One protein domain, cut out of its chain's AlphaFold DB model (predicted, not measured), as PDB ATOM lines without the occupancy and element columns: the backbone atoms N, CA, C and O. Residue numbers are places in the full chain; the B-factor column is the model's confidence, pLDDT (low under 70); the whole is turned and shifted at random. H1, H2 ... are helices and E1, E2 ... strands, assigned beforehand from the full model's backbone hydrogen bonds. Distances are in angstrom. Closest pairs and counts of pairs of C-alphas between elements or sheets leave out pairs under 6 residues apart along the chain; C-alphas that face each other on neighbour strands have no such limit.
ATOM      1  N   ALA A   5     245.870 207.821 139.525       60.28
ATOM      2  CA  ALA A   5     246.567 208.637 140.524       60.28
ATOM      3  C   ALA A   5     245.859 209.972 140.833       60.28
ATOM      4  O   ALA A   5     245.924 210.443 141.969       60.28
ATOM      5  N   GLY A   6     245.185 210.576 139.846       59.44
ATOM      6  CA  GLY A   6     244.358 211.771 140.041       59.44
ATOM      7  C   GLY A   6     243.086 211.465 140.833       59.44
ATOM      8  O   GLY A   6     242.752 212.193 141.766       59.44
ATOM      9  N   LEU A   7     242.450 210.329 140.531       61.97
ATOM     10  CA  LEU A   7     241.259 209.829 141.220       61.97
ATOM     11  C   LEU A   7     241.510 209.624 142.725       61.97
ATOM     12  O   LEU A   7     240.773 210.133 143.568       61.97
ATOM     13  N   LYS A   8     242.614 208.949 143.066       60.44
ATOM     14  CA  LYS A   8     243.008 208.664 144.453       60.44
ATOM     15  C   LYS A   8     243.172 209.928 145.308       60.44
ATOM     16  O   LYS A   8     242.798 209.920 146.476       60.44
ATOM     17  N   ARG A   9     243.706 211.019 144.743       59.47
ATOM     18  CA  ARG A   9     243.883 212.292 145.471       59.47
ATOM     19  C   ARG A   9     242.555 212.990 145.759       59.47
ATOM     20  O   ARG A   9     242.415 213.560 146.835       59.47
ATOM     21  N   MET A  10     241.594 212.923 144.836       64.31
ATOM     22  CA  MET A  10     240.269 213.523 145.030       64.31
ATOM     23  C   MET A  10     239.498 212.845 146.171       64.31
ATOM     24  O   MET A  10     238.960 213.534 147.031       64.31
ATOM     25  N   TYR A  11     239.485 211.508 146.222       62.56
ATOM     26  CA  TYR A  11     238.666 210.783 147.204       62.56
ATOM     27  C   TYR A  11     239.286 210.684 148.598       62.56
ATOM     28  O   TYR A  11     238.568 210.848 149.582       62.56
ATOM     29  N   ILE A  12     240.606 210.480 148.690       56.88
ATOM     30  CA  ILE A  12     241.306 210.426 149.986       56.88
ATOM     31  C   ILE A  12     241.375 211.819 150.634       56.88
ATOM     32  O   ILE A  12     241.369 211.921 151.856       56.88
ATOM     33  N   GLY A  13     241.431 212.895 149.837       49.41
ATOM     34  CA  GLY A  13     241.556 214.265 150.345       49.41
ATOM     35  C   GLY A  13     240.246 215.045 150.505       49.41
ATOM     36  O   GLY A  13     240.224 215.988 151.289       49.41
ATOM     37  N   GLY A  14     239.182 214.707 149.762       55.78
ATOM     38  CA  GLY A  14     237.987 215.562 149.648       55.78
ATOM     39  C   GLY A  14     236.654 214.966 150.112       55.78
ATOM     40  O   GLY A  14     235.756 215.732 150.441       55.78
ATOM     41  N   LEU A  15     236.501 213.635 150.149       59.25
ATOM     42  CA  LEU A  15     235.208 212.967 150.412       59.25
ATOM     43  C   LEU A  15     235.258 211.933 151.552       59.25
ATOM     44  O   LEU A  15     234.311 211.171 151.723       59.25
ATOM     45  N   ASN A  16     236.357 211.879 152.320       65.81
ATOM     46  CA  ASN A  16     236.601 210.872 153.369       65.81
ATOM     47  C   ASN A  16     236.381 209.418 152.896       65.81
ATOM     48  O   ASN A  16     235.966 208.557 153.670       65.81
ATOM     49  N   GLY A  17     236.649 209.139 151.617       69.06
ATOM     50  CA  GLY A  17     236.478 207.806 151.052       69.06
ATOM     51  C   GLY A  17     237.664 206.895 151.343       69.06
ATOM     52  O   GLY A  17     238.808 207.354 151.403       69.06
ATOM     53  N   HIS A  18     237.418 205.589 151.454       78.31
ATOM     54  CA  HIS A  18     238.482 204.591 151.580       78.31
ATOM     55  C   HIS A  18     238.524 203.663 150.355       78.31
ATOM     56  O   HIS A  18     237.477 203.322 149.797       78.31
ATOM     57  N   PRO A  19     239.725 203.280 149.882       75.38
ATOM     58  CA  PRO A  19     239.865 202.424 148.711       75.38
ATOM     59  C   PRO A  19     239.339 201.014 149.003       75.38
ATOM     60  O   PRO A  19     239.589 200.460 150.071       75.38
ATOM     61  N   THR A  20     238.659 200.416 148.026       79.31
ATOM     62  CA  THR A  20     238.153 199.041 148.107       79.31
ATOM     63  C   THR A  20     238.386 198.284 146.800       79.31
ATOM     64  O   THR A  20     238.597 198.888 145.745       79.31
ATOM     65  N   LYS A  21     238.336 196.949 146.854       78.56
ATOM     66  CA  LYS A  21     238.231 196.111 145.653       78.56
ATOM     67  C   LYS A  21     236.760 195.996 145.282       78.56
ATOM     68  O   LYS A  21     235.943 195.709 146.151       78.56
ATOM     69  N   CYS A  22     236.420 196.178 144.009       76.44
ATOM     70  CA  CYS A  22     235.051 195.990 143.549       76.44
ATOM     71  C   CYS A  22     234.985 195.176 142.250       76.44
ATOM     72  O   CYS A  22     235.887 195.226 141.413       76.44
ATOM     73  N   LYS A  23     233.918 194.386 142.096       82.31
ATOM     74  CA  LYS A  23     233.592 193.652 140.867       82.31
ATOM     75  C   LYS A  23     232.233 194.133 140.392       82.31
ATOM     76  O   LYS A  23     231.260 193.924 141.107       82.31
ATOM     77  N   ILE A  24     232.165 194.729 139.207       80.62
ATOM     78  CA  ILE A  24     230.906 195.061 138.545       80.62
ATOM     79  C   ILE A  24     230.250 193.742 138.136       80.62
ATOM     80  O   ILE A  24     230.809 192.991 137.344       80.62
ATOM     81  N   LYS A  25     229.078 193.434 138.683       83.44
ATOM     82  CA  LYS A  25     228.314 192.225 138.351       83.44
ATOM     83  C   LYS A  25     227.313 192.493 137.234       83.44
ATOM     84  O   LYS A  25     227.139 191.663 136.344       83.44
ATOM     85  N   ARG A  26     226.625 193.632 137.320       83.25
ATOM     86  CA  ARG A  26     225.510 193.987 136.441       83.25
ATOM     87  C   ARG A  26     225.514 195.471 136.121       83.25
ATOM     88  O   ARG A  26     225.993 196.290 136.911       83.25
ATOM     89  N   ARG A  27     224.903 195.804 134.993       83.75
ATOM     90  CA  ARG A  27     224.585 197.160 134.563       83.75
ATOM     91  C   ARG A  27     223.075 197.270 134.414       83.75
ATOM     92  O   ARG A  27     222.481 196.472 133.697       83.75
ATOM     93  N   CYS A  28     222.460 198.240 135.087       84.06
ATOM     94  CA  CYS A  28     221.070 198.593 134.828       84.06
ATOM     95  C   CYS A  28     220.982 199.864 134.001       84.06
ATOM     96  O   CYS A  28     221.669 200.850 134.282       84.06
ATOM     97  N   TYR A  29     220.054 199.851 133.059       86.00
ATOM     98  CA  TYR A  29     219.620 201.015 132.314       86.00
ATOM     99  C   TYR A  29     218.147 201.239 132.572       86.00
ATOM    100  O   TYR A  29     217.356 200.295 132.558       86.00
ATOM    101  N   THR A  30     217.787 202.499 132.762       88.50
ATOM    102  CA  THR A  30     216.394 202.901 132.847       88.50
ATOM    103  C   THR A  30     216.192 204.147 132.013       88.50
ATOM    104  O   THR A  30     216.843 205.170 132.242       88.50
ATOM    105  N   HIS A  31     215.266 204.058 131.068       89.56
ATOM    106  CA  HIS A  31     214.828 205.167 130.241       89.56
ATOM    107  C   HIS A  31     213.365 205.449 130.546       89.56
ATOM    108  O   HIS A  31     212.532 204.540 130.546       89.56
ATOM    109  N   VAL A  32     213.054 206.713 130.812       89.44
ATOM    110  CA  VAL A  32     211.687 207.169 131.045       89.44
ATOM    111  C   VAL A  32     211.343 208.208 130.000       89.44
ATOM    112  O   VAL A  32     211.993 209.249 129.895       89.44
ATOM    113  N   PHE A  33     210.296 207.924 129.240       87.25
ATOM    114  CA  PHE A  33     209.777 208.792 128.194       87.25
ATOM    115  C   PHE A  33     208.354 209.219 128.529       87.25
ATOM    116  O   PHE A  33     207.583 208.430 129.075       87.25
ATOM    117  N   LYS A  34     207.968 210.444 128.158       83.56
ATOM    118  CA  LYS A  34     206.550 210.813 128.148       83.56
ATOM    119  C   LYS A  34     205.844 210.024 127.055       83.56
ATOM    120  O   LYS A  34     206.301 210.002 125.913       83.56
ATOM    121  N   PHE A  35     204.722 209.402 127.393       78.50
ATOM    122  CA  PHE A  35     203.887 208.729 126.414       78.50
ATOM    123  C   PHE A  35     203.268 209.791 125.489       78.50
ATOM    124  O   PHE A  35     202.578 210.694 125.961       78.50
ATOM    125  N   PRO A  36     203.520 209.750 124.172       68.19
ATOM    126  CA  PRO A  36     203.116 210.837 123.295       68.19
ATOM    127  C   PRO A  36     201.596 210.886 123.115       68.19
ATOM    128  O   PRO A  36     200.956 209.852 122.914       68.19
ATOM    129  N   ARG A  37     201.045 212.108 123.075       64.00
ATOM    130  CA  ARG A  37     199.664 212.432 122.659       64.00
ATOM    131  C   ARG A  37     198.546 211.827 123.518       64.00
ATOM    132  O   ARG A  37     197.385 211.916 123.122       64.00
ATOM    133  N   ILE A  38     198.862 211.242 124.672       68.31
ATOM    134  CA  ILE A  38     197.879 210.622 125.562       68.31
ATOM    135  C   ILE A  38     198.122 211.060 127.004       68.31
ATOM    136  O   ILE A  38     199.240 210.942 127.499       68.31
ATOM    137  N   PHE A  39     197.053 211.466 127.686       73.50
ATOM    138  CA  PHE A  39     197.029 211.644 129.136       73.50
ATOM    139  C   PHE A  39     195.844 210.895 129.755       73.50
ATOM    140  O   PHE A  39     194.814 210.686 129.110       73.50
ATOM    141  N   LEU A  40     195.983 210.480 131.011       72.69
ATOM    142  CA  LEU A  40     194.892 209.898 131.789       72.69
ATOM    143  C   LEU A  40     193.964 210.989 132.299       72.69
ATOM    144  O   LEU A  40     194.432 211.996 132.835       72.69
ATOM    145  N   GLN A  41     192.654 210.767 132.191       71.00
ATOM    146  CA  GLN A  41     191.679 211.648 132.836       71.00
ATOM    147  C   GLN A  41     191.989 211.796 134.333       71.00
ATOM    148  O   GLN A  41     192.502 210.874 134.975       71.00
ATOM    149  N   ALA A  42     191.714 212.985 134.875       65.12
ATOM    150  CA  ALA A  42     191.959 213.292 136.279       65.12
ATOM    151  C   ALA A  42     191.362 212.211 137.203       65.12
ATOM    152  O   ALA A  42     190.305 211.656 136.920       65.12
ATOM    153  N   GLU A  43     192.069 211.909 138.297       65.88
ATOM    154  CA  GLU A  43     191.663 210.945 139.338       65.88
ATOM    155  C   GLU A  43     191.623 209.458 138.919       65.88
ATOM    156  O   GLU A  43     191.383 208.593 139.762       65.88
ATOM    157  N   MET A  44     191.951 209.116 137.665       67.12
ATOM    158  CA  MET A  44     192.105 207.720 137.243       67.12
ATOM    159  C   MET A  44     193.485 207.167 137.621       67.12
ATOM    160  O   MET A  44     194.511 207.614 137.110       67.12
ATOM    161  N   LYS A  45     193.513 206.140 138.478       65.62
ATOM    162  CA  LYS A  45     194.709 205.321 138.719       65.62
ATOM    163  C   LYS A  45     194.670 204.092 137.821       65.62
ATOM    164  O   LYS A  45     193.774 203.263 137.964       65.62
ATOM    165  N   VAL A  46     195.647 203.966 136.927       76.31
ATOM    166  CA  VAL A  46     195.787 202.787 136.065       76.31
ATOM    167  C   VAL A  46     197.009 201.992 136.487       76.31
ATOM    168  O   VAL A  46     198.099 202.554 136.631       76.31
ATOM    169  N   ALA A  47     196.801 200.690 136.690       84.00
ATOM    170  CA  ALA A  47     197.868 199.753 137.001       84.00
ATOM    171  C   ALA A  47     198.916 199.734 135.873       84.00
ATOM    172  O   ALA A  47     198.564 199.932 134.709       84.00
ATOM    173  N   PRO A  48     200.196 199.476 136.185       90.62
ATOM    174  CA  PRO A  48     201.238 199.370 135.171       90.62
ATOM    175  C   PRO A  48     200.901 198.328 134.094       90.62
ATOM    176  O   PRO A  48     200.561 197.188 134.411       90.62
ATOM    177  N   LEU A  49     201.030 198.703 132.818       91.88
ATOM    178  CA  LEU A  49     200.735 197.835 131.676       91.88
ATOM    179  C   LEU A  49     202.031 197.416 130.980       91.88
ATOM    180  O   LEU A  49     202.692 198.224 130.325       91.88
ATOM    181  N   LEU A  50     202.405 196.145 131.123       93.06
ATOM    182  CA  LEU A  50     203.582 195.571 130.471       93.06
ATOM    183  C   LEU A  50     203.343 195.451 128.958       93.06
ATOM    184  O   LEU A  50     202.460 194.709 128.538       93.06
ATOM    185  N   ILE A  51     204.156 196.132 128.148       90.94
ATOM    186  CA  ILE A  51     204.042 196.114 126.676       90.94
ATOM    187  C   ILE A  51     205.143 195.295 125.998       90.94
ATOM    188  O   ILE A  51     204.966 194.869 124.864       90.94
ATOM    189  N   ALA A  52     206.266 195.039 126.675       92.06
ATOM    190  CA  ALA A  52     207.316 194.157 126.167       92.06
ATOM    191  C   ALA A  52     208.156 193.557 127.293       92.06
ATOM    192  O   ALA A  52     208.403 194.207 128.311       92.06
ATOM    193  N   LYS A  53     208.655 192.335 127.080       91.38
ATOM    194  CA  LYS A  53     209.567 191.654 128.000       91.38
ATOM    195  C   LYS A  53     210.533 190.749 127.237       91.38
ATOM    196  O   LYS A  53     210.105 189.872 126.498       91.38
ATOM    197  N   ARG A  54     211.826 190.936 127.487       87.56
ATOM    198  CA  ARG A  54     212.925 190.021 127.150       87.56
ATOM    199  C   ARG A  54     213.501 189.436 128.438       87.56
ATOM    200  O   ARG A  54     213.078 189.799 129.533       87.56
ATOM    201  N   GLU A  55     214.475 188.540 128.310       84.38
ATOM    202  CA  GLU A  55     215.161 187.928 129.457       84.38
ATOM    203  C   GLU A  55     215.714 188.977 130.436       84.38
ATOM    204  O   GLU A  55     215.531 188.852 131.644       84.38
ATOM    205  N   GLN A  56     216.322 190.040 129.904       87.44
ATOM    206  CA  GLN A  56     217.032 191.064 130.677       87.44
ATOM    207  C   GLN A  56     216.412 192.462 130.562       87.44
ATOM    208  O   GLN A  56     216.943 193.409 131.134       87.44
ATOM    209  N   SER A  57     215.299 192.608 129.839       90.62
ATOM    210  CA  SER A  57     214.713 193.914 129.513       90.62
ATOM    211  C   SER A  57     213.196 193.896 129.621       90.62
ATOM    212  O   SER A  57     212.560 192.886 129.327       90.62
ATOM    213  N   ARG A  58     212.580 195.029 129.957       94.00
ATOM    214  CA  ARG A  58     211.128 195.211 129.848       94.00
ATOM    215  C   ARG A  58     210.765 196.637 129.465       94.00
ATOM    216  O   ARG A  58     211.533 197.562 129.715       94.00
ATOM    217  N   ALA A  59     209.569 196.798 128.920       94.75
ATOM    218  CA  ALA A  59     208.943 198.094 128.720       94.75
ATOM    219  C   ALA A  59     207.516 198.073 129.271       94.75
ATOM    220  O   ALA A  59     206.744 197.155 128.981       94.75
ATOM    221  N   THR A  60     207.171 199.098 130.042       94.94
ATOM    222  CA  THR A  60     205.890 199.214 130.743       94.94
ATOM    223  C   THR A  60     205.334 200.624 130.574       94.94
ATOM    224  O   THR A  60     206.071 201.604 130.684       94.94
ATOM    225  N   VAL A  61     204.030 200.736 130.336       92.25
ATOM    226  CA  VAL A  61     203.302 202.006 130.406       92.25
ATOM    227  C   VAL A  61     202.822 202.225 131.836       92.25
ATOM    228  O   VAL A  61     202.216 201.332 132.431       92.25
ATOM    229  N   VAL A  62     203.097 203.402 132.393       91.25
ATOM    230  CA  VAL A  62     202.825 203.729 133.798       91.25
ATOM    231  C   VAL A  62     202.182 205.105 133.932       91.25
ATOM    232  O   VAL A  62     202.414 205.997 133.117       91.25
ATOM    233  N   SER A  63     201.374 205.267 134.976       87.38
ATOM    234  CA  SER A  63     200.676 206.516 135.317       87.38
ATOM    235  C   SER A  63     201.297 207.261 136.503       87.38
ATOM    236  O   SER A  63     201.099 208.463 136.650       87.38
ATOM    237  N   ASP A  64     202.065 206.548 137.325       87.62
ATOM    238  CA  ASP A  64     202.761 207.043 138.511       87.62
ATOM    239  C   ASP A  64     204.131 206.362 138.549       87.62
ATOM    240  O   ASP A  64     204.221 205.131 138.648       87.62
ATOM    241  N   LEU A  65     205.200 207.151 138.400       89.69
ATOM    242  CA  LEU A  65     206.556 206.610 138.340       89.69
ATOM    243  C   LEU A  65     206.991 206.101 139.709       89.69
ATOM    244  O   LEU A  65     207.604 205.038 139.798       89.69
ATOM    245  N   LYS A  66     206.674 206.843 140.772       89.44
ATOM    246  CA  LYS A  66     207.079 206.489 142.130       89.44
ATOM    247  C   LYS A  66     206.452 205.164 142.549       89.44
ATOM    248  O   LYS A  66     207.187 204.229 142.867       89.44
ATOM    249  N   SER A  67     205.127 205.062 142.463       89.38
ATOM    250  CA  SER A  67     204.396 203.840 142.814       89.38
ATOM    251  C   SER A  67     204.866 202.656 141.961       89.38
ATOM    252  O   SER A  67     205.085 201.564 142.479       89.38
ATOM    253  N   TYR A  68     205.110 202.866 140.660       92.06
ATOM    254  CA  TYR A  68     205.661 201.826 139.789       92.06
ATOM    255  C   TYR A  68     207.007 201.283 140.281       92.06
ATOM    256  O   TYR A  68     207.184 200.067 140.366       92.06
ATOM    257  N   PHE A  69     207.961 202.164 140.585       91.38
ATOM    258  CA  PHE A  69     209.293 201.732 140.990       91.38
ATOM    259  C   PHE A  69     209.339 201.151 142.409       91.38
ATOM    260  O   PHE A  69     210.176 200.289 142.666       91.38
ATOM    261  N   GLU A  70     208.464 201.597 143.312       88.88
ATOM    262  CA  GLU A  70     208.382 201.085 144.686       88.88
ATOM    263  C   GLU A  70     207.684 199.721 144.765       88.88
ATOM    264  O   GLU A  70     208.111 198.864 145.537       88.88
ATOM    265  N   GLU A  71     206.637 199.498 143.964       89.38
ATOM    266  CA  GLU A  71     205.749 198.338 144.130       89.38
ATOM    267  C   GLU A  71     205.833 197.313 142.986       89.38
ATOM    268  O   GLU A  71     205.596 196.125 143.205       89.38
ATOM    269  N   TYR A  72     206.166 197.739 141.762       88.12
ATOM    270  CA  TYR A  72     206.018 196.913 140.552       88.12
ATOM    271  C   TYR A  72     207.330 196.648 139.809       88.12
ATOM    272  O   TYR A  72     207.348 195.839 138.868       88.12
ATOM    273  N   SER A  73     208.426 197.330 140.163       88.81
ATOM    274  CA  SER A  73     209.714 197.083 139.517       88.81
ATOM    275  C   SER A  73     210.461 195.874 140.073       88.81
ATOM    276  O   SER A  73     210.748 195.840 141.264       88.81
ATOM    277  N   PRO A  74     210.811 194.873 139.232       83.81
ATOM    278  CA  PRO A  74     211.656 193.758 139.614       83.81
ATOM    279  C   PRO A  74     213.138 194.153 139.582       83.81
ATOM    280  O   PRO A  74     213.982 193.336 139.937       83.81
ATOM    281  N   PHE A  75     213.467 195.360 139.108       84.94
ATOM    282  CA  PHE A  75     214.836 195.833 138.982       84.94
ATOM    283  C   PHE A  75     215.214 196.694 140.182       84.94
ATOM    284  O   PHE A  75     214.472 197.563 140.633       84.94
ATOM    285  N   HIS A  76     216.431 196.498 140.674       76.00
ATOM    286  CA  HIS A  76     216.850 197.090 141.942       76.00
ATOM    287  C   HIS A  76     217.299 198.556 141.825       76.00
ATOM    288  O   HIS A  76     217.575 199.197 142.844       76.00
ATOM    289  N   HIS A  77     217.363 199.117 140.610       77.62
ATOM    290  CA  HIS A  77     217.946 200.441 140.373       77.62
ATOM    291  C   HIS A  77     217.279 201.559 141.184       77.62
ATOM    292  O   HIS A  77     217.989 202.445 141.649       77.62
ATOM    293  N   TYR A  78     215.965 201.515 141.430       78.94
ATOM    294  CA  TYR A  78     215.286 202.557 142.208       78.94
ATOM    295  C   TYR A  78     215.644 202.475 143.695       78.94
ATOM    296  O   TYR A  78     216.030 203.466 144.319       78.94
ATOM    297  N   SER A  79     215.614 201.266 144.252       74.12
ATOM    298  CA  SER A  79     215.971 201.027 145.655       74.12
ATOM    299  C   SER A  79     217.438 201.354 145.974       74.12
ATOM    300  O   SER A  79     217.754 201.750 147.099       74.12
ATOM    301  N   ILE A  80     218.322 201.255 144.977       71.50
ATOM    302  CA  ILE A  80     219.775 201.375 145.150       71.50
ATOM    303  C   ILE A  80     220.312 202.746 144.711       71.50
ATOM    304  O   ILE A  80     221.229 203.251 145.349       71.50
ATOM    305  N   SER A  81     219.756 203.386 143.674       76.94
ATOM    306  CA  SER A  81     220.290 204.643 143.126       76.94
ATOM    307  C   SER A  81     219.619 205.892 143.720       76.94
ATOM    308  O   SER A  81     218.474 206.199 143.373       76.94
ATOM    309  N   PRO A  82     220.324 206.699 144.535       73.56
ATOM    310  CA  PRO A  82     219.749 207.895 145.162       73.56
ATOM    311  C   PRO A  82     219.450 208.984 144.133       73.56
ATOM    312  O   PRO A  82     218.371 209.575 144.109       73.56
ATOM    313  N   SER A  83     220.379 209.160 143.191       72.81
ATOM    314  CA  SER A  83     220.237 210.086 142.064       72.81
ATOM    315  C   SER A  83     219.047 209.753 141.155       72.81
ATOM    316  O   SER A  83     218.497 210.643 140.506       72.81
ATOM    317  N   PHE A  84     218.659 208.476 141.090       82.38
ATOM    318  CA  PHE A  84     217.491 208.023 140.347       82.38
ATOM    319  C   PHE A  84     216.203 208.355 141.099       82.38
ATOM    320  O   PHE A  84     215.318 208.977 140.515       82.38
ATOM    321  N   ARG A  85     216.130 208.034 142.401       82.88
ATOM    322  CA  ARG A  85     214.986 208.397 143.257       82.88
ATOM    323  C   ARG A  85     214.710 209.896 143.220       82.88
ATOM    324  O   ARG A  85     213.588 210.299 142.939       82.88
ATOM    325  N   HIS A  86     215.754 210.711 143.377       80.94
ATOM    326  CA  HIS A  86     215.637 212.164 143.290       80.94
ATOM    327  C   HIS A  86     215.072 212.632 141.942       80.94
ATOM    328  O   HIS A  86     214.253 213.543 141.895       80.94
ATOM    329  N   LYS A  87     215.496 212.023 140.825       82.88
ATOM    330  CA  LYS A  87     214.973 212.379 139.496       82.88
ATOM    331  C   LYS A  87     213.499 212.017 139.347       82.88
ATOM    332  O   LYS A  87     212.752 212.815 138.799       82.88
ATOM    333  N   VAL A  88     213.077 210.864 139.862       86.62
ATOM    334  CA  VAL A  88     211.654 210.491 139.899       86.62
ATOM    335  C   VAL A  88     210.855 211.517 140.709       86.62
ATOM    336  O   VAL A  88     209.830 211.996 140.238       86.62
ATOM    337  N   GLU A  89     211.351 211.937 141.876       85.19
ATOM    338  CA  GLU A  89     210.694 212.963 142.699       85.19
ATOM    339  C   GLU A  89     210.599 214.337 142.020       85.19
ATOM    340  O   GLU A  89     209.600 215.036 142.197       85.19
ATOM    341  N   GLU A  90     211.621 214.754 141.266       84.56
ATOM    342  CA  GLU A  90     211.578 215.995 140.478       84.56
ATOM    343  C   GLU A  90     210.470 215.944 139.422       84.56
ATOM    344  O   GLU A  90     209.682 216.883 139.324       84.56
ATOM    345  N   VAL A  91     210.369 214.833 138.689       83.94
ATOM    346  CA  VAL A  91     209.333 214.643 137.664       83.94
ATOM    347  C   VAL A  91     207.943 214.688 138.288       83.94
ATOM    348  O   VAL A  91     207.082 215.410 137.798       83.94
ATOM    349  N   GLU A  92     207.725 213.988 139.402       81.75
ATOM    350  CA  GLU A  92     206.432 214.011 140.096       81.75
ATOM    351  C   GLU A  92     206.048 215.433 140.546       81.75
ATOM    352  O   GLU A  92     204.898 215.845 140.391       81.75
ATOM    353  N   LYS A  93     207.003 216.230 141.044       81.00
ATOM    354  CA  LYS A  93     206.757 217.635 141.421       81.00
ATOM    355  C   LYS A  93     206.399 218.506 140.217       81.00
ATOM    356  O   LYS A  93     205.500 219.340 140.322       81.00
ATOM    357  N   GLU A  94     207.093 218.338 139.093       77.81
ATOM    358  CA  GLU A  94     206.788 219.056 137.849       77.81
ATOM    359  C   GLU A  94     205.380 218.719 137.341       77.81
ATOM    360  O   GLU A  94     204.624 219.625 136.989       77.81
ATOM    361  N   GLU A  95     204.995 217.442 137.391       73.94
ATOM    362  CA  GLU A  95     203.678 216.979 136.950       73.94
ATOM    363  C   GLU A  95     202.544 217.470 137.852       73.94
ATOM    364  O   GLU A  95     201.499 217.890 137.357       73.94
ATOM    365  N   VAL A  96     202.732 217.473 139.177       69.12
ATOM    366  CA  VAL A  96     201.733 218.008 140.120       69.12
ATOM    367  C   VAL A  96     201.406 219.471 139.807       69.12
ATOM    368  O   VAL A  96     200.243 219.867 139.866       69.12
ATOM    369  N   ASN A  97     202.402 220.256 139.395       59.28
ATOM    370  CA  ASN A  97     202.205 221.657 139.032       59.28
ATOM    371  C   ASN A  97     201.476 221.850 137.684       59.28
ATOM    372  O   ASN A  97     200.962 222.942 137.433       59.28
ATOM    373  N   SER A  98     201.383 220.817 136.835       59.56
ATOM    374  CA  SER A  98     200.708 220.863 135.526       59.56
ATOM    375  C   SER A  98     199.324 220.192 135.475       59.56
ATOM    376  O   SER A  98     198.643 220.290 134.455       59.56
ATOM    377  N   ARG A  99     198.865 219.543 136.555       59.59
ATOM    378  CA  ARG A  99     197.619 218.739 136.610       59.59
ATOM    379  C   ARG A  99     196.325 219.562 136.720       59.59
ATOM    380  O   ARG A  99     195.598 219.447 137.704       59.59
ATOM    381  N   LYS A 100     195.988 220.379 135.718       55.84
ATOM    382  CA  LYS A 100     194.645 220.999 135.662       55.84
ATOM    383  C   LYS A 100     193.581 220.120 134.994       55.84
ATOM    384  O   LYS A 100     192.443 220.171 135.441       55.84
ATOM    385  N   ASP A 101     193.955 219.267 134.033       56.75
ATOM    386  CA  ASP A 101     192.985 218.508 133.215       56.75
ATOM    387  C   ASP A 101     193.249 216.983 133.124       56.75
ATOM    388  O   ASP A 101     192.415 216.241 132.606       56.75
ATOM    389  N   GLY A 102     194.375 216.479 133.649       67.00
ATOM    390  CA  GLY A 102     194.727 215.054 133.609       67.00
ATOM    391  C   GLY A 102     196.170 214.752 134.022       67.00
ATOM    392  O   GLY A 102     196.918 215.667 134.362       67.00
ATOM    393  N   SER A 103     196.547 213.469 134.033       72.44
ATOM    394  CA  SER A 103     197.888 212.994 134.419       72.44
ATOM    395  C   SER A 103     198.661 212.463 133.212       72.44
ATOM    396  O   SER A 103     198.123 211.655 132.449       72.44
ATOM    397  N   SER A 104     199.925 212.872 133.052       78.56
ATOM    398  CA  SER A 104     200.802 212.321 132.010       78.56
ATOM    399  C   SER A 104     200.949 210.807 132.166       78.56
ATOM    400  O   SER A 104     201.034 210.284 133.276       78.56
ATOM    401  N   LEU A 105     201.035 210.106 131.038       86.19
ATOM    402  CA  LEU A 105     201.487 208.719 130.993       86.19
ATOM    403  C   LEU A 105     202.977 208.670 130.663       86.19
ATOM    404  O   LEU A 105     203.493 209.506 129.917       86.19
ATOM    405  N   PHE A 106     203.657 207.645 131.160       89.69
ATOM    406  CA  PHE A 106     205.067 207.407 130.890       89.69
ATOM    407  C   PHE A 106     205.284 206.023 130.298       89.69
ATOM    408  O   PHE A 106     204.562 205.076 130.601       89.69
ATOM    409  N   VAL A 107     206.316 205.908 129.472       92.25
ATOM    410  CA  VAL A 107     206.887 204.626 129.063       92.25
ATOM    411  C   VAL A 107     208.190 204.465 129.814       92.25
ATOM    412  O   VAL A 107     209.109 205.268 129.647       92.25
ATOM    413  N   VAL A 108     208.257 203.428 130.640       93.81
ATOM    414  CA  VAL A 108     209.454 203.053 131.381       93.81
ATOM    415  C   VAL A 108     210.065 201.829 130.715       93.81
ATOM    416  O   VAL A 108     209.420 200.785 130.624       93.81
ATOM    417  N   ILE A 109     211.298 201.968 130.238       93.56
ATOM    418  CA  ILE A 109     212.094 200.888 129.655       93.56
ATOM    419  C   ILE A 109     213.248 200.604 130.609       93.56
ATOM    420  O   ILE A 109     214.041 201.495 130.904       93.56
ATOM    421  N   GLU A 110     213.333 199.375 131.103       92.44
ATOM    422  CA  GLU A 110     214.332 198.956 132.084       92.44
ATOM    423  C   GLU A 110     215.081 197.730 131.578       92.44
ATOM    424  O   GLU A 110     214.472 196.810 131.031       92.44
ATOM    425  N   GLN A 111     216.396 197.718 131.772       89.06
ATOM    426  CA  GLN A 111     217.284 196.633 131.365       89.06
ATOM    427  C   GLN A 111     218.279 196.350 132.485       89.06
ATOM    428  O   GLN A 111     218.836 197.294 133.035       89.06
ATOM    429  N   GLU A 112     218.527 195.084 132.811       87.62
ATOM    430  CA  GLU A 112     219.550 194.652 133.771       87.62
ATOM    431  C   GLU A 112     220.409 193.554 133.141       87.62
ATOM    432  O   GLU A 112     219.995 192.401 133.028       87.62
ATOM    433  N   ILE A 113     221.618 193.934 132.730       85.31
ATOM    434  CA  ILE A 113     222.510 193.110 131.914       85.31
ATOM    435  C   ILE A 113     223.708 192.654 132.764       85.31
ATOM    436  O   ILE A 113     224.333 193.486 133.434       85.31
ATOM    437  N   PRO A 114     224.044 191.352 132.788       83.88
ATOM    438  CA  PRO A 114     225.247 190.855 133.444       83.88
ATOM    439  C   PRO A 114     226.491 191.242 132.638       83.88
ATOM    440  O   PRO A 114     226.540 191.027 131.435       83.88
ATOM    441  N   CYS A 115     227.519 191.776 133.298       78.38
ATOM    442  CA  CYS A 115     228.726 192.255 132.608       78.38
ATOM    443  C   CYS A 115     230.042 191.945 133.338       78.38
ATOM    444  O   CYS A 115     231.087 192.477 132.974       78.38
ATOM    445  N   GLU A 116     229.975 191.114 134.385       80.81
ATOM    446  CA  GLU A 116     231.076 190.632 135.235       80.81
ATOM    447  C   GLU A 116     232.483 191.182 134.927       80.81
ATOM    448  O   GLU A 116     233.292 190.541 134.267       80.81
ATOM    449  N   THR A 117     232.802 192.356 135.469       81.44
ATOM    450  CA  THR A 117     234.100 193.017 135.286       81.44
ATOM    451  C   THR A 117     234.772 193.234 136.636       81.44
ATOM    452  O   THR A 117     234.193 193.825 137.548       81.44
ATOM    453  N   ILE A 118     236.002 192.742 136.790       80.19
ATOM    454  CA  ILE A 118     236.808 192.957 137.997       80.19
ATOM    455  C   ILE A 118     237.562 194.276 137.833       80.19
ATOM    456  O   ILE A 118     238.329 194.432 136.885       80.19
ATOM    457  N   MET A 119     237.342 195.212 138.756       76.88
ATOM    458  CA  MET A 119     238.016 196.506 138.745       76.88
ATOM    459  C   MET A 119     239.377 196.405 139.442       76.88
ATOM    460  O   MET A 119     239.522 195.716 140.456       76.88
ATOM    461  N   ASP A 120     240.372 197.121 138.918       69.88
ATOM    462  CA  ASP A 120     241.726 197.133 139.479       69.88
ATOM    463  C   ASP A 120     241.771 197.755 140.885       69.88
ATOM    464  O   ASP A 120     240.980 198.633 141.238       69.88
ATOM    465  N   GLU A 121     242.763 197.382 141.691       65.75
ATOM    466  CA  GLU A 121     242.965 197.995 143.008       65.75
ATOM    467  C   GLU A 121     243.121 199.528 142.921       65.75
ATOM    468  O   GLU A 121     243.823 200.056 142.057       65.75
ATOM    469  N   ASN A 122     242.511 200.254 143.868       64.25
ATOM    470  CA  ASN A 122     242.471 201.728 143.942       64.25
ATOM    471  C   ASN A 122     241.644 202.441 142.849       64.25
ATOM    472  O   ASN A 122     241.771 203.659 142.704       64.25
ATOM    473  N   THR A 123     240.795 201.731 142.100       70.44
ATOM    474  CA  THR A 123     239.807 202.364 141.199       70.44
ATOM    475  C   THR A 123     238.426 202.550 141.830       70.44
ATOM    476  O   THR A 123     237.653 203.377 141.344       70.44
ATOM    477  N   CYS A 124     238.126 201.841 142.921       76.25
ATOM    478  CA  CYS A 124     236.861 201.933 143.649       76.25
ATOM    479  C   CYS A 124     237.079 202.536 145.042       76.25
ATOM    480  O   CYS A 124     238.019 202.157 145.748       76.25
ATOM    481  N   PHE A 125     236.190 203.438 145.456       78.25
ATOM    482  CA  PHE A 125     236.206 204.065 146.777       78.25
ATOM    483  C   PHE A 125     234.833 203.948 147.416       78.25
ATOM    484  O   PHE A 125     233.837 204.263 146.772       78.25
ATOM    485  N   ILE A 126     234.772 203.522 148.674       80.44
ATOM    486  CA  ILE A 126     233.530 203.596 149.443       80.44
ATOM    487  C   ILE A 126     233.418 204.998 150.026       80.44
ATOM    488  O   ILE A 126     234.374 205.495 150.626       80.44
ATOM    489  N   ILE A 127     232.259 205.623 149.841       78.69
ATOM    490  CA  ILE A 127     231.890 206.890 150.477       78.69
ATOM    491  C   ILE A 127     230.480 206.788 151.065       78.69
ATOM    492  O   ILE A 127     229.711 205.897 150.693       78.69
ATOM    493  N   SER A 128     230.118 207.728 151.938       78.44
ATOM    494  CA  SER A 128     228.731 207.841 152.393       78.44
ATOM    495  C   SER A 128     227.815 208.337 151.270       78.44
ATOM    496  O   SER A 128     228.170 209.233 150.502       78.44
ATOM    497  N   GLU A 129     226.617 207.761 151.192       77.75
ATOM    498  CA  GLU A 129     225.577 208.133 150.231       77.75
ATOM    499  C   GLU A 129     225.122 209.591 150.406       77.75
ATOM    500  O   GLU A 129     224.728 210.223 149.431       77.75
ATOM    501  N   GLU A 130     225.219 210.155 151.616       76.94
ATOM    502  CA  GLU A 130     224.758 211.515 151.946       76.94
ATOM    503  C   GLU A 130     225.460 212.633 151.155       76.94
ATOM    504  O   GLU A 130     224.933 213.738 151.038       76.94
ATOM    505  N   PHE A 131     226.622 212.340 150.563       72.56
ATOM    506  CA  PHE A 131     227.336 213.263 149.680       72.56
ATOM    507  C   PHE A 131     226.776 213.298 148.247       72.56
ATOM    508  O   PHE A 131     227.231 214.102 147.430       72.56
ATOM    509  N   LEU A 132     225.801 212.444 147.916       69.06
ATOM    510  CA  LEU A 132     225.089 212.467 146.641       69.06
ATOM    511  C   LEU A 132     223.735 213.170 146.748       69.06
ATOM    512  O   LEU A 132     223.030 213.104 147.753       69.06
ATOM    513  N   GLN A 133     223.312 213.773 145.638       67.81
ATOM    514  CA  GLN A 133     221.962 214.309 145.507       67.81
ATOM    515  C   GLN A 133     220.917 213.186 145.657       67.81
ATOM    516  O   GLN A 133     220.931 212.212 144.900       67.81
ATOM    517  N   GLY A 134     220.009 213.338 146.628       68.25
ATOM    518  CA  GLY A 134     219.010 212.321 146.991       68.25
ATOM    519  C   GLY A 134     219.521 211.215 147.921       68.25
ATOM    520  O   GLY A 134     218.820 210.219 148.105       68.25
ATOM    521  N   GLY A 135     220.735 211.362 148.459       71.25
ATOM    522  CA  GLY A 135     221.368 210.397 149.350       71.25
ATOM    523  C   GLY A 135     220.755 210.322 150.746       71.25
ATOM    524  O   GLY A 135     220.232 211.307 151.266       71.25
ATOM    525  N   LEU A 136     220.839 209.141 151.359       75.56
ATOM    526  CA  LEU A 136     220.381 208.875 152.725       75.56
ATOM    527  C   LEU A 136     221.561 208.695 153.691       75.56
ATOM    528  O   LEU A 136     222.486 207.928 153.417       75.56
ATOM    529  N   SER A 137     221.505 209.342 154.857       78.00
ATOM    530  CA  SER A 137     222.516 209.159 155.908       78.00
ATOM    531  C   SER A 137     222.566 207.711 156.407       78.00
ATOM    532  O   SER A 137     221.544 207.034 156.533       78.00
ATOM    533  N   GLY A 138     223.777 207.236 156.708       77.81
ATOM    534  CA  GLY A 138     224.027 205.874 157.195       77.81
ATOM    535  C   GLY A 138     224.113 204.795 156.109       77.81
ATOM    536  O   GLY A 138     224.301 203.628 156.443       77.81
ATOM    537  N   ARG A 139     224.003 205.158 154.823       79.69
ATOM    538  CA  ARG A 139     224.264 204.254 153.694       79.69
ATOM    539  C   ARG A 139     225.610 204.546 153.040       79.69
ATOM    540  O   ARG A 139     226.104 205.674 153.074       79.69
ATOM    541  N   GLU A 140     226.187 203.516 152.438       80.62
ATOM    542  CA  GLU A 140     227.473 203.565 151.744       80.62
ATOM    543  C   GLU A 140     227.305 203.181 150.273       80.62
ATOM    544  O   GLU A 140     226.503 202.310 149.927       80.62
ATOM    545  N   ILE A 141     228.093 203.808 149.405       77.88
ATOM    546  CA  ILE A 141     228.131 203.519 147.969       77.88
ATOM    547  C   ILE A 141     229.569 203.362 147.490       77.88
ATOM    548  O   ILE A 141     230.503 203.856 148.121       77.88
ATOM    549  N   ILE A 142     229.743 202.725 146.333       79.25
ATOM    550  CA  ILE A 142     231.032 202.665 145.657       79.25
ATOM    551  C   ILE A 142     231.074 203.771 144.601       79.25
ATOM    552  O   ILE A 142     230.311 203.785 143.638       79.25
ATOM    553  N   MET A 143     231.999 204.707 144.754       73.31
ATOM    554  CA  MET A 143     232.338 205.673 143.721       73.31
ATOM    555  C   MET A 143     233.525 205.195 142.895       73.31
ATOM    556  O   MET A 143     234.530 204.703 143.414       73.31
ATOM    557  N   THR A 144     233.415 205.381 141.586       67.56
ATOM    558  CA  THR A 144     234.493 205.141 140.628       67.56
ATOM    559  C   THR A 144     234.317 206.079 139.426       67.56
ATOM    560  O   THR A 144     233.273 206.709 139.262       67.56
ATOM    561  N   MET A 145     235.330 206.221 138.575       64.12
ATOM    562  CA  MET A 145     235.235 207.017 137.345       64.12
ATOM    563  C   MET A 145     235.894 206.279 136.188       64.12
ATOM    564  O   MET A 145     236.855 205.540 136.395       64.12
ATOM    565  N   LYS A 146     235.411 206.525 134.962       64.44
ATOM    566  CA  LYS A 146     236.030 205.999 133.741       64.44
ATOM    567  C   LYS A 146     237.434 206.593 133.592       64.44
ATOM    568  O   LYS A 146     237.574 207.769 133.259       64.44
ATOM    569  N   THR A 147     238.474 205.813 133.891       59.69
ATOM    570  CA  THR A 147     239.871 206.209 133.651       59.69
ATOM    571  C   THR A 147     240.367 205.571 132.361       59.69
ATOM    572  O   THR A 147     239.935 204.478 131.997       59.69
ATOM    573  N   SER A 148     241.287 206.238 131.666       57.81
ATOM    574  CA  SER A 148     241.835 205.778 130.377       57.81
ATOM    575  C   SER A 148     242.594 204.446 130.447       57.81
ATOM    576  O   SER A 148     242.928 203.871 129.422       57.81
ATOM    577  N   ASP A 149     242.914 204.003 131.658       57.69
ATOM    578  CA  ASP A 149     243.763 202.868 132.005       57.69
ATOM    579  C   ASP A 149     243.032 201.825 132.876       57.69
ATOM    580  O   ASP A 149     243.693 201.052 133.569       57.69
ATOM    581  N   SER A 150     241.692 201.833 132.905       59.03
ATOM    582  CA  SER A 150     240.867 200.910 133.708       59.03
ATOM    583  C   SER A 150     240.010 199.972 132.856       59.03
ATOM    584  O   SER A 150     239.573 200.329 131.762       59.03
ATOM    585  N   THR A 151     239.757 198.778 133.391       69.00
ATOM    586  CA  THR A 151     238.920 197.733 132.788       69.00
ATOM    587  C   THR A 151     237.445 198.088 132.971       69.00
ATOM    588  O   THR A 151     236.896 197.909 134.053       69.00
ATOM    589  N   TRP A 152     236.810 198.634 131.935       71.38
ATOM    590  CA  TRP A 152     235.372 198.922 131.929       71.38
ATOM    591  C   TRP A 152     234.614 197.860 131.135       71.38
ATOM    592  O   TRP A 152     235.152 197.388 130.133       71.38
ATOM    593  N   PRO A 153     233.373 197.514 131.530       69.81
ATOM    594  CA  PRO A 153     232.494 196.726 130.681       69.81
ATOM    595  C   PRO A 153     232.323 197.404 129.320       69.81
ATOM    596  O   PRO A 153     232.191 198.632 129.257       69.81
ATOM    597  N   GLU A 154     232.313 196.608 128.253       68.31
ATOM    598  CA  GLU A 154     232.041 197.102 126.904       68.31
ATOM    599  C   GLU A 154     230.635 197.732 126.832       68.31
ATOM    600  O   GLU A 154     229.726 197.403 127.603       68.31
ATOM    601  N   GLU A 155     230.473 198.715 125.948       63.34
ATOM    602  CA  GLU A 155     229.157 199.277 125.642       63.34
ATOM    603  C   GLU A 155     228.407 198.283 124.748       63.34
ATOM    604  O   GLU A 155     228.987 197.729 123.817       63.34
ATOM    605  N   GLU A 156     227.139 198.011 125.061       61.03
ATOM    606  CA  GLU A 156     226.349 197.021 124.327       61.03
ATOM    607  C   GLU A 156     225.352 197.697 123.385       61.03
ATOM    608  O   GLU A 156     224.361 198.271 123.839       61.03
ATOM    609  N   ASP A 157     225.555 197.528 122.074       58.66
ATOM    610  CA  ASP A 157     224.630 197.965 121.010       58.66
ATOM    611  C   ASP A 157     223.199 197.392 121.183       58.66
ATOM    612  O   ASP A 157     222.220 197.923 120.655       58.66
ATOM    613  N   SER A 158     223.060 196.300 121.947       60.34
ATOM    614  CA  SER A 158     221.794 195.612 122.242       60.34
ATOM    615  C   SER A 158     220.801 196.474 123.041       60.34
ATOM    616  O   SER A 158     219.583 196.267 122.956       60.34
ATOM    617  N   VAL A 159     221.314 197.441 123.810       68.19
ATOM    618  CA  VAL A 159     220.537 198.330 124.685       68.19
ATOM    619  C   VAL A 159     219.727 199.310 123.849       68.19
ATOM    620  O   VAL A 159     218.497 199.338 123.936       68.19
ATOM    621  N   ASP A 160     220.410 200.029 122.963       76.12
ATOM    622  CA  ASP A 160     219.803 201.060 122.124       76.12
ATOM    623  C   ASP A 160     218.800 200.456 121.138       76.12
ATOM    624  O   ASP A 160     217.709 200.992 120.953       76.12
ATOM    625  N   GLN A 161     219.088 199.268 120.597       80.31
ATOM    626  CA  GLN A 161     218.170 198.577 119.694       80.31
ATOM    627  C   GLN A 161     216.819 198.249 120.355       80.31
ATOM    628  O   GLN A 161     215.769 198.358 119.713       80.31
ATOM    629  N   PHE A 162     216.815 197.818 121.625       87.25
ATOM    630  CA  PHE A 162     215.566 197.519 122.332       87.25
ATOM    631  C   PHE A 162     214.765 198.795 122.588       87.25
ATOM    632  O   PHE A 162     213.570 198.826 122.301       87.25
ATOM    633  N   VAL A 163     215.422 199.856 123.065       87.38
ATOM    634  CA  VAL A 163     214.797 201.170 123.275       87.38
ATOM    635  C   VAL A 163     214.190 201.693 121.969       87.38
ATOM    636  O   VAL A 163     213.003 202.027 121.929       87.38
ATOM    637  N   ASP A 164     214.959 201.678 120.883       83.50
ATOM    638  CA  ASP A 164     214.531 202.145 119.566       83.50
ATOM    639  C   ASP A 164     213.326 201.372 119.037       83.50
ATOM    640  O   ASP A 164     212.404 201.971 118.476       83.50
ATOM    641  N   MET A 165     213.288 200.054 119.244       83.44
ATOM    642  CA  MET A 165     212.169 199.213 118.822       83.44
ATOM    643  C   MET A 165     210.874 199.603 119.546       83.44
ATOM    644  O   MET A 165     209.840 199.783 118.900       83.44
ATOM    645  N   ILE A 166     210.929 199.790 120.869       88.31
ATOM    646  CA  ILE A 166     209.766 200.198 121.673       88.31
ATOM    647  C   ILE A 166     209.252 201.567 121.223       88.31
ATOM    648  O   ILE A 166     208.053 201.748 120.990       88.31
ATOM    649  N   LEU A 167     210.151 202.536 121.054       84.69
ATOM    650  CA  LEU A 167     209.784 203.893 120.656       84.69
ATOM    651  C   LEU A 167     209.264 203.949 119.216       84.69
ATOM    652  O   LEU A 167     208.309 204.679 118.936       84.69
ATOM    653  N   THR A 168     209.817 203.126 118.325       70.94
ATOM    654  CA  THR A 168     209.314 202.943 116.958       70.94
ATOM    655  C   THR A 168     207.888 202.393 116.970       70.94
ATOM    656  O   THR A 168     207.012 202.963 116.317       70.94
ATOM    657  N   ALA A 169     207.613 201.354 117.766       70.31
ATOM    658  CA  ALA A 169     206.273 200.782 117.892       70.31
ATOM    659  C   ALA A 169     205.249 201.813 118.396       70.31
ATOM    660  O   ALA A 169     204.170 201.963 117.821       70.31
ATOM    661  N   ILE A 170     205.610 202.600 119.417       76.19
ATOM    662  CA  ILE A 170     204.759 203.684 119.933       76.19
ATOM    663  C   ILE A 170     204.470 204.721 118.847       76.19
ATOM    664  O   ILE A 170     203.327 205.162 118.697       76.19
ATOM    665  N   ARG A 171     205.482 205.114 118.068       70.81
ATOM    666  CA  ARG A 171     205.314 206.082 116.976       70.81
ATOM    667  C   ARG A 171     204.367 205.576 115.896       70.81
ATOM    668  O   ARG A 171     203.499 206.341 115.474       70.81
ATOM    669  N   ILE A 172     204.504 204.316 115.487       62.22
ATOM    670  CA  ILE A 172     203.631 203.677 114.494       62.22
ATOM    671  C   ILE A 172     202.188 203.625 115.014       62.22
ATOM    672  O   ILE A 172     201.287 204.145 114.351       62.22
ATOM    673  N   GLU A 173     201.972 203.087 116.220       69.50
ATOM    674  CA  GLU A 173     200.632 202.924 116.804       69.50
ATOM    675  C   GLU A 173     199.926 204.274 117.005       69.50
ATOM    676  O   GLU A 173     198.748 204.431 116.680       69.50
ATOM    677  N   GLN A 174     200.642 205.299 117.484       66.00
ATOM    678  CA  GLN A 174     200.066 206.636 117.687       66.00
ATOM    679  C   GLN A 174     200.032 207.488 116.413       66.00
ATOM    680  O   GLN A 174     199.554 208.629 116.449       66.00
ATOM    681  N   ARG A 175     200.578 206.983 115.296       59.25
ATOM    682  CA  ARG A 175     200.838 207.766 114.078       59.25
ATOM    683  C   ARG A 175     201.516 209.102 114.427       59.25
ATOM    684  O   ARG A 175     201.145 210.171 113.921       59.25
ATOM    685  N   SER A 176     202.444 209.056 115.386       57.97
ATOM    686  CA  SER A 176     203.094 210.241 115.938       57.97
ATOM    687  C   SER A 176     204.279 210.650 115.084       57.97
ATOM    688  O   SER A 176     205.146 209.837 114.775       57.97
ATOM    689  N   LYS A 177     204.304 211.930 114.709       52.66
ATOM    690  CA  LYS A 177     205.417 212.550 113.971       52.66
ATOM    691  C   LYS A 177     206.375 213.277 114.916       52.66
ATOM    692  O   LYS A 177     207.490 213.609 114.529       52.66
ATOM    693  N   ASP A 178     205.930 213.501 116.149       53.38
ATOM    694  CA  ASP A 178     206.642 214.293 117.135       53.38
ATOM    695  C   ASP A 178     207.776 213.460 117.761       53.38
ATOM    696  O   ASP A 178     207.701 212.219 117.810       53.38
ATOM    697  N   PRO A 179     208.874 214.096 118.198       59.34
ATOM    698  CA  PRO A 179     209.846 213.431 119.052       59.34
ATOM    699  C   PRO A 179     209.159 212.983 120.344       59.34
ATOM    700  O   PRO A 179     208.363 213.717 120.932       59.34
ATOM    701  N   ILE A 180     209.462 211.765 120.785       70.88
ATOM    702  CA  ILE A 180     209.039 211.312 122.107       70.88
ATOM    703  C   ILE A 180     209.974 211.981 123.116       70.88
ATOM    704  O   ILE A 180     211.191 211.809 123.043       70.88
ATOM    705  N   LYS A 181     209.411 212.779 124.029       76.00
ATOM    706  CA  LYS A 181     210.197 213.487 125.041       76.00
ATOM    707  C   LYS A 181     210.779 212.478 126.027       76.00
ATOM    708  O   LYS A 181     210.039 211.839 126.774       76.00
ATOM    709  N   GLU A 182     212.102 212.379 126.060       82.31
ATOM    710  CA  GLU A 182     212.807 211.711 127.147       82.31
ATOM    711  C   GLU A 182     212.732 212.588 128.400       82.31
ATOM    712  O   GLU A 182     213.043 213.780 128.368       82.31
ATOM    713  N   VAL A 183     212.259 211.999 129.492       83.00
ATOM    714  CA  VAL A 183     212.166 212.651 130.798       83.00
ATOM    715  C   VAL A 183     213.512 212.543 131.498       83.00
ATOM    716  O   VAL A 183     214.087 213.544 131.917       83.00
ATOM    717  N   PHE A 184     214.041 211.323 131.578       78.44
ATOM    718  CA  PHE A 184     215.418 211.066 131.967       78.44
ATOM    719  C   PHE A 184     215.861 209.685 131.475       78.44
ATOM    720  O   PHE A 184     215.052 208.775 131.292       78.44
ATOM    721  N   SER A 185     217.174 209.515 131.346       81.31
ATOM    722  CA  SER A 185     217.819 208.213 131.197       81.31
ATOM    723  C   SER A 185     218.970 208.100 132.185       81.31
ATOM    724  O   SER A 185     219.708 209.063 132.424       81.31
ATOM    725  N   ARG A 186     219.084 206.932 132.820       77.50
ATOM    726  CA  ARG A 186     220.103 206.642 133.825       77.50
ATOM    727  C   ARG A 186     220.695 205.261 133.583       77.50
ATOM    728  O   ARG A 186     219.973 204.277 133.480       77.50
ATOM    729  N   SER A 187     222.024 205.208 133.575       76.00
ATOM    730  CA  SER A 187     222.803 203.974 133.655       76.00
ATOM    731  C   SER A 187     223.410 203.888 135.050       76.00
ATOM    732  O   SER A 187     223.988 204.860 135.537       76.00
ATOM    733  N   CYS A 188     223.304 202.730 135.689       75.75
ATOM    734  CA  CYS A 188     223.952 202.448 136.965       75.75
ATOM    735  C   CYS A 188     224.584 201.059 136.954       75.75
ATOM    736  O   CYS A 188     224.172 200.173 136.208       75.75
ATOM    737  N   PHE A 189     225.621 200.892 137.761       78.88
ATOM    738  CA  PHE A 189     226.383 199.656 137.863       78.88
ATOM    739  C   PHE A 189     226.242 199.101 139.276       78.88
ATOM    740  O   PHE A 189     226.062 199.867 140.223       78.88
ATOM    741  N   PHE A 190     226.318 197.782 139.412       77.44
ATOM    742  CA  PHE A 190     226.169 197.093 140.694       77.44
ATOM    743  C   PHE A 190     227.370 196.215 140.951       77.44
ATOM    744  O   PHE A 190     227.838 195.527 140.036       77.44
ATOM    745  N   ASP A 191     227.834 196.208 142.195       78.62
ATOM    746  CA  ASP A 191     228.817 195.229 142.631       78.62
ATOM    747  C   ASP A 191     228.178 193.875 143.001       78.62
ATOM    748  O   ASP A 191     226.965 193.669 142.887       78.62
ATOM    749  N   ILE A 192     229.010 192.916 143.413       69.25
ATOM    750  CA  ILE A 192     228.555 191.582 143.828       69.25
ATOM    751  C   ILE A 192     227.656 191.603 145.074       69.25
ATOM    752  O   ILE A 192     226.779 190.744 145.186       69.25
ATOM    753  N   ASP A 193     227.844 192.601 145.939       68.56
ATOM    754  CA  ASP A 193     227.113 192.813 147.189       68.56
ATOM    755  C   ASP A 193     225.850 193.677 146.983       68.56
ATOM    756  O   ASP A 193     225.137 193.983 147.937       68.56
ATOM    757  N   GLY A 194     225.551 194.077 145.740       58.06
ATOM    758  CA  GLY A 194     224.397 194.909 145.394       58.06
ATOM    759  C   GLY A 194     224.578 196.405 145.676       58.06
ATOM    760  O   GLY A 194     223.608 197.156 145.622       58.06
ATOM    761  N   ARG A 195     225.798 196.874 145.956       69.62
ATOM    762  CA  ARG A 195     226.105 198.300 146.130       69.62
ATOM    763  C   ARG A 195     226.158 199.009 144.781       69.62
ATOM    764  O   ARG A 195     226.686 198.480 143.800       69.62
ATOM    765  N   MET A 196     225.645 200.240 144.754       71.12
ATOM    766  CA  MET A 196     225.724 201.101 143.576       71.12
ATOM    767  C   MET A 196     227.178 201.468 143.285       71.12
ATOM    768  O   MET A 196     227.903 201.909 144.178       71.12
ATOM    769  N   ILE A 197     227.552 201.365 142.017       63.69
ATOM    770  CA  ILE A 197     228.775 201.915 141.453       63.69
ATOM    771  C   ILE A 197     228.380 203.175 140.668       63.69
ATOM    772  O   ILE A 197     227.777 203.101 139.592       63.69
ATOM    773  N   TYR A 198     228.653 204.344 141.250       61.84
ATOM    774  CA  TYR A 198     228.271 205.642 140.688       61.84
ATOM    775  C   TYR A 198     229.334 206.151 139.707       61.84
ATOM    776  O   TYR A 198     230.492 206.307 140.092       61.84
ATOM    777  N   ILE A 199     228.926 206.456 138.468       57.97
ATOM    778  CA  ILE A 199     229.735 207.175 137.472       57.97
ATOM    779  C   ILE A 199     229.146 208.573 137.309       57.97
ATOM    780  O   ILE A 199     227.943 208.722 137.099       57.97
ATOM    781  N   GLN A 200     229.990 209.599 137.394       44.62
ATOM    782  CA  GLN A 200     229.576 210.985 137.201       44.62
ATOM    783  C   GLN A 200     229.036 211.180 135.762       44.62
ATOM    784  O   GLN A 200     229.769 210.905 134.813       44.62
ATOM    785  N   PRO A 201     227.769 211.597 135.572       40.53
ATOM    786  CA  PRO A 201     227.167 211.696 134.242       40.53
ATOM    787  C   PRO A 201     227.580 212.979 133.498       40.53
ATOM    788  O   PRO A 201     227.711 214.036 134.115       40.53
ATOM    789  N   GLU A 202     227.686 212.906 132.166       30.31
ATOM    790  CA  GLU A 202     227.642 214.078 131.278       30.31
ATOM    791  C   GLU A 202     226.173 214.456 130.984       30.31
ATOM    792  O   GLU A 202     225.362 213.566 130.705       30.31
ATOM    793  N   PRO A 203     225.778 215.742 131.055       29.05
ATOM    794  CA  PRO A 203     224.391 216.141 130.840       29.05
ATOM    795  C   PRO A 203     224.146 216.650 129.415       29.05
ATOM    796  O   PRO A 203     224.678 217.695 129.063       29.05
ATOM    797  N   ILE A 204     223.261 216.006 128.642       31.39
ATOM    798  CA  ILE A 204     222.526 216.629 127.514       31.39
ATOM    799  C   ILE A 204     221.220 215.850 127.280       31.39
ATOM    800  O   ILE A 204     221.343 214.645 127.098       31.39
ATOM    801  N   VAL A 205     220.040 216.510 127.255       32.91
ATOM    802  CA  VAL A 205     218.974 216.468 126.198       32.91
ATOM    803  C   VAL A 205     217.942 217.584 126.435       32.91
ATOM    804  O   VAL A 205     217.589 217.869 127.576       32.91
ATOM    805  N   SER A 206     217.388 218.150 125.356       30.83
ATOM    806  CA  SER A 206     216.078 218.819 125.353       30.83
ATOM    807  C   SER A 206     215.254 218.398 124.128       30.83
ATOM    808  O   SER A 206     215.794 218.332 123.025       30.83
ATOM    809  N   ALA A 207     213.950 218.153 124.313       31.27
ATOM    810  CA  ALA A 207     212.948 218.203 123.246       31.27
ATOM    811  C   ALA A 207     211.558 218.600 123.793       31.27
ATOM    812  O   ALA A 207     211.155 218.202 124.890       31.27
ATOM    813  N   THR A 208     210.854 219.416 123.005       32.06
ATOM    814  CA  THR A 208     209.627 220.167 123.327       32.06
ATOM    815  C   THR A 208     208.353 219.307 123.287       32.06
ATOM    816  O   THR A 208     208.224 218.420 122.449       32.06
ATOM    817  N   LEU A 209     207.398 219.593 124.185       32.66
ATOM    818  CA  LEU A 209     206.095 218.918 124.321       32.66
ATOM    819  C   LEU A 209     205.060 219.401 123.284       32.66
ATOM    820  O   LEU A 209     204.995 220.593 122.984       32.66
ATOM    821  N   VAL A 210     204.216 218.487 122.791       36.66
ATOM    822  CA  VAL A 210     203.082 218.757 121.881       36.66
ATOM    823  C   VAL A 210     201.789 218.210 122.499       36.66
ATOM    824  O   VAL A 210     201.825 217.212 123.215       36.66
ATOM    825  N   ALA A 211     200.673 218.891 122.219       35.66
ATOM    826  CA  ALA A 211     199.355 218.719 122.830       35.66
ATOM    827  C   ALA A 211     198.863 217.263 122.946       35.66
ATOM    828  O   ALA A 211     198.992 216.449 122.028       35.66
ATOM    829  N   GLU A 212     198.253 216.976 124.092       47.28
ATOM    830  CA  GLU A 212     197.866 215.644 124.547       47.28
ATOM    831  C   GLU A 212     196.334 215.473 124.479       47.28
ATOM    832  O   GLU A 212     195.590 216.449 124.591       47.28
ATOM    833  N   ALA A 213     195.848 214.243 124.276       46.94
ATOM    834  CA  ALA A 213     194.420 213.918 124.253       46.94
ATOM    835  C   ALA A 213     194.036 212.975 125.415       46.94
ATOM    836  O   ALA A 213     194.822 212.086 125.755       46.94
ATOM    837  N   PRO A 214     192.836 213.121 126.011       53.75
ATOM    838  CA  PRO A 214     192.415 212.298 127.146       53.75
ATOM    839  C   PRO A 214     192.146 210.840 126.735       53.75
ATOM    840  O   PRO A 214     191.496 210.590 125.717       53.75
ATOM    841  N   THR A 215     192.572 209.874 127.559       65.62
ATOM    842  CA  THR A 215     192.221 208.442 127.452       65.62
ATOM    843  C   THR A 215     191.608 207.901 128.744       65.62
ATOM    844  O   THR A 215     191.873 208.416 129.830       65.62
ATOM    845  N   ASP A 216     190.822 206.831 128.614       71.06
ATOM    846  CA  ASP A 216     190.328 205.996 129.718       71.06
ATOM    847  C   ASP A 216     191.135 204.678 129.829       71.06
ATOM    848  O   ASP A 216     191.950 204.377 128.949       71.06
TER     849      ASP A 216
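This is residues 5 to 216 of the 339 residues of an uncharacterized protein of Candidatus Dadabacteria bacterium (UniProt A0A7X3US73). One long, strongly twisted sheet is built on two long strands, E2 and E5, side by side and opposite in direction along most of the length; the hairpin of E3 and E4 lies beside E5, E8 lies beside E2, and short E10 joins E2 near its last residues. Helix H5 covers one face along E5, H3 is over E8 on the opposite face, H2 and H4 pack on each other near H3, and at one end E1, E6 and E7 make a small patch with H1 over it, tied to E8 through E9. Printed are 212 residues, with five named helices and ten named strands in the order H1 E1 E2 E3 E4 H2 H3 H4 E5 E6 E7 H5 E8 E9 E10. The sheet is branched and mixed, its pairs antiparallel but for E2 with E10 and E7 with E9, and the class is mixed, helices and strands. The whole is compact, with a radius of gyration of the C-alphas of 18.8 A, yet elongated, spanning 55 by 34 by 29 A.

H1, residues 5 to 14, is on the sheet at a height over the sheet of 9.7 A, over E1, residues 18 to 20, and E6, residues 124 to 128; its closest C-alpha pair with E1 is Ile 12 and His 18, 6.7 A. E1 and E6 are antiparallel, with N 20 and O 124 at 2.9 A. E2, residues 23 to 41, bends by 85 degrees at residue 37; E5, residues 102 to 118, lies on one side of it, E8, residues 182 to 191, and E10, residues 213 to 215, on the other side. E2 is antiparallel to E5, with N 29 and O 111 at 2.8 A, antiparallel to E8, with N 30 and O 186 at 2.9 A, and parallel to E10, with N 215 and O 39 at 2.8 A. E3, residues 49 to 53, and E4, residues 57 to 62, form a hairpin, with N 51 and O 59 at 2.9 A; E4 is also antiparallel to E5, with N 60 and O 108 at 2.9 A. H2, residues 65 to 72, only grazes the sheet; H3, residues 77 to 80, is over E8 at a height over the sheet of 8.2 A. H4, residues 82 to 98, is on the sheet, and with residues 88 to 92 alone it touches H2, the closest C-alphas being those of Lys 66 and Val 88, 6.5 A, at a steep tilt of 55 degrees, opposite ways. E6 and E7, residues 140 to 143, form a hairpin, with N 127 and O 141 at 3.0 A. H5, residues 157 to 173, is over E5 at a height over the sheet of 9.3 A, on the opposite face from H3; its closest C-alpha pair with E5 is Val 163 and Ile 109, 6.9 A. E9, residues 196 to 198, is parallel to E7, with N 142 and O 196 at 2.9 A, and forms a hairpin with E8, with N 197 and O 189 at 2.8 A. Every O i to N i+4 pair is within hydrogen-bond range in H2, H4 and H5, 5 of 6 in H1, and H3 is too short for such a pair.

H1 begins at C-alpha 5, (246.567, 208.637, 140.524). E2 measures 46.3 A and ends at C-alpha 41, (191.679, 211.648, 132.836); E5 measures 47.7 A, E8 27.7 A, H4 25.0 A and H5 24.9 A. E10 ends at C-alpha 215, (192.221, 208.442, 127.452).

The C-alphas of Ala 5 and Asp 216 are the two farthest apart, 57.3 A. The printed part has no cut; the links E6 to E7, E7 to H5 and E9 to E10 are long. The mean pLDDT of the printed part is 73.0, and 79 residues are under 70, among them residues 5 to 17 and 197 to 215.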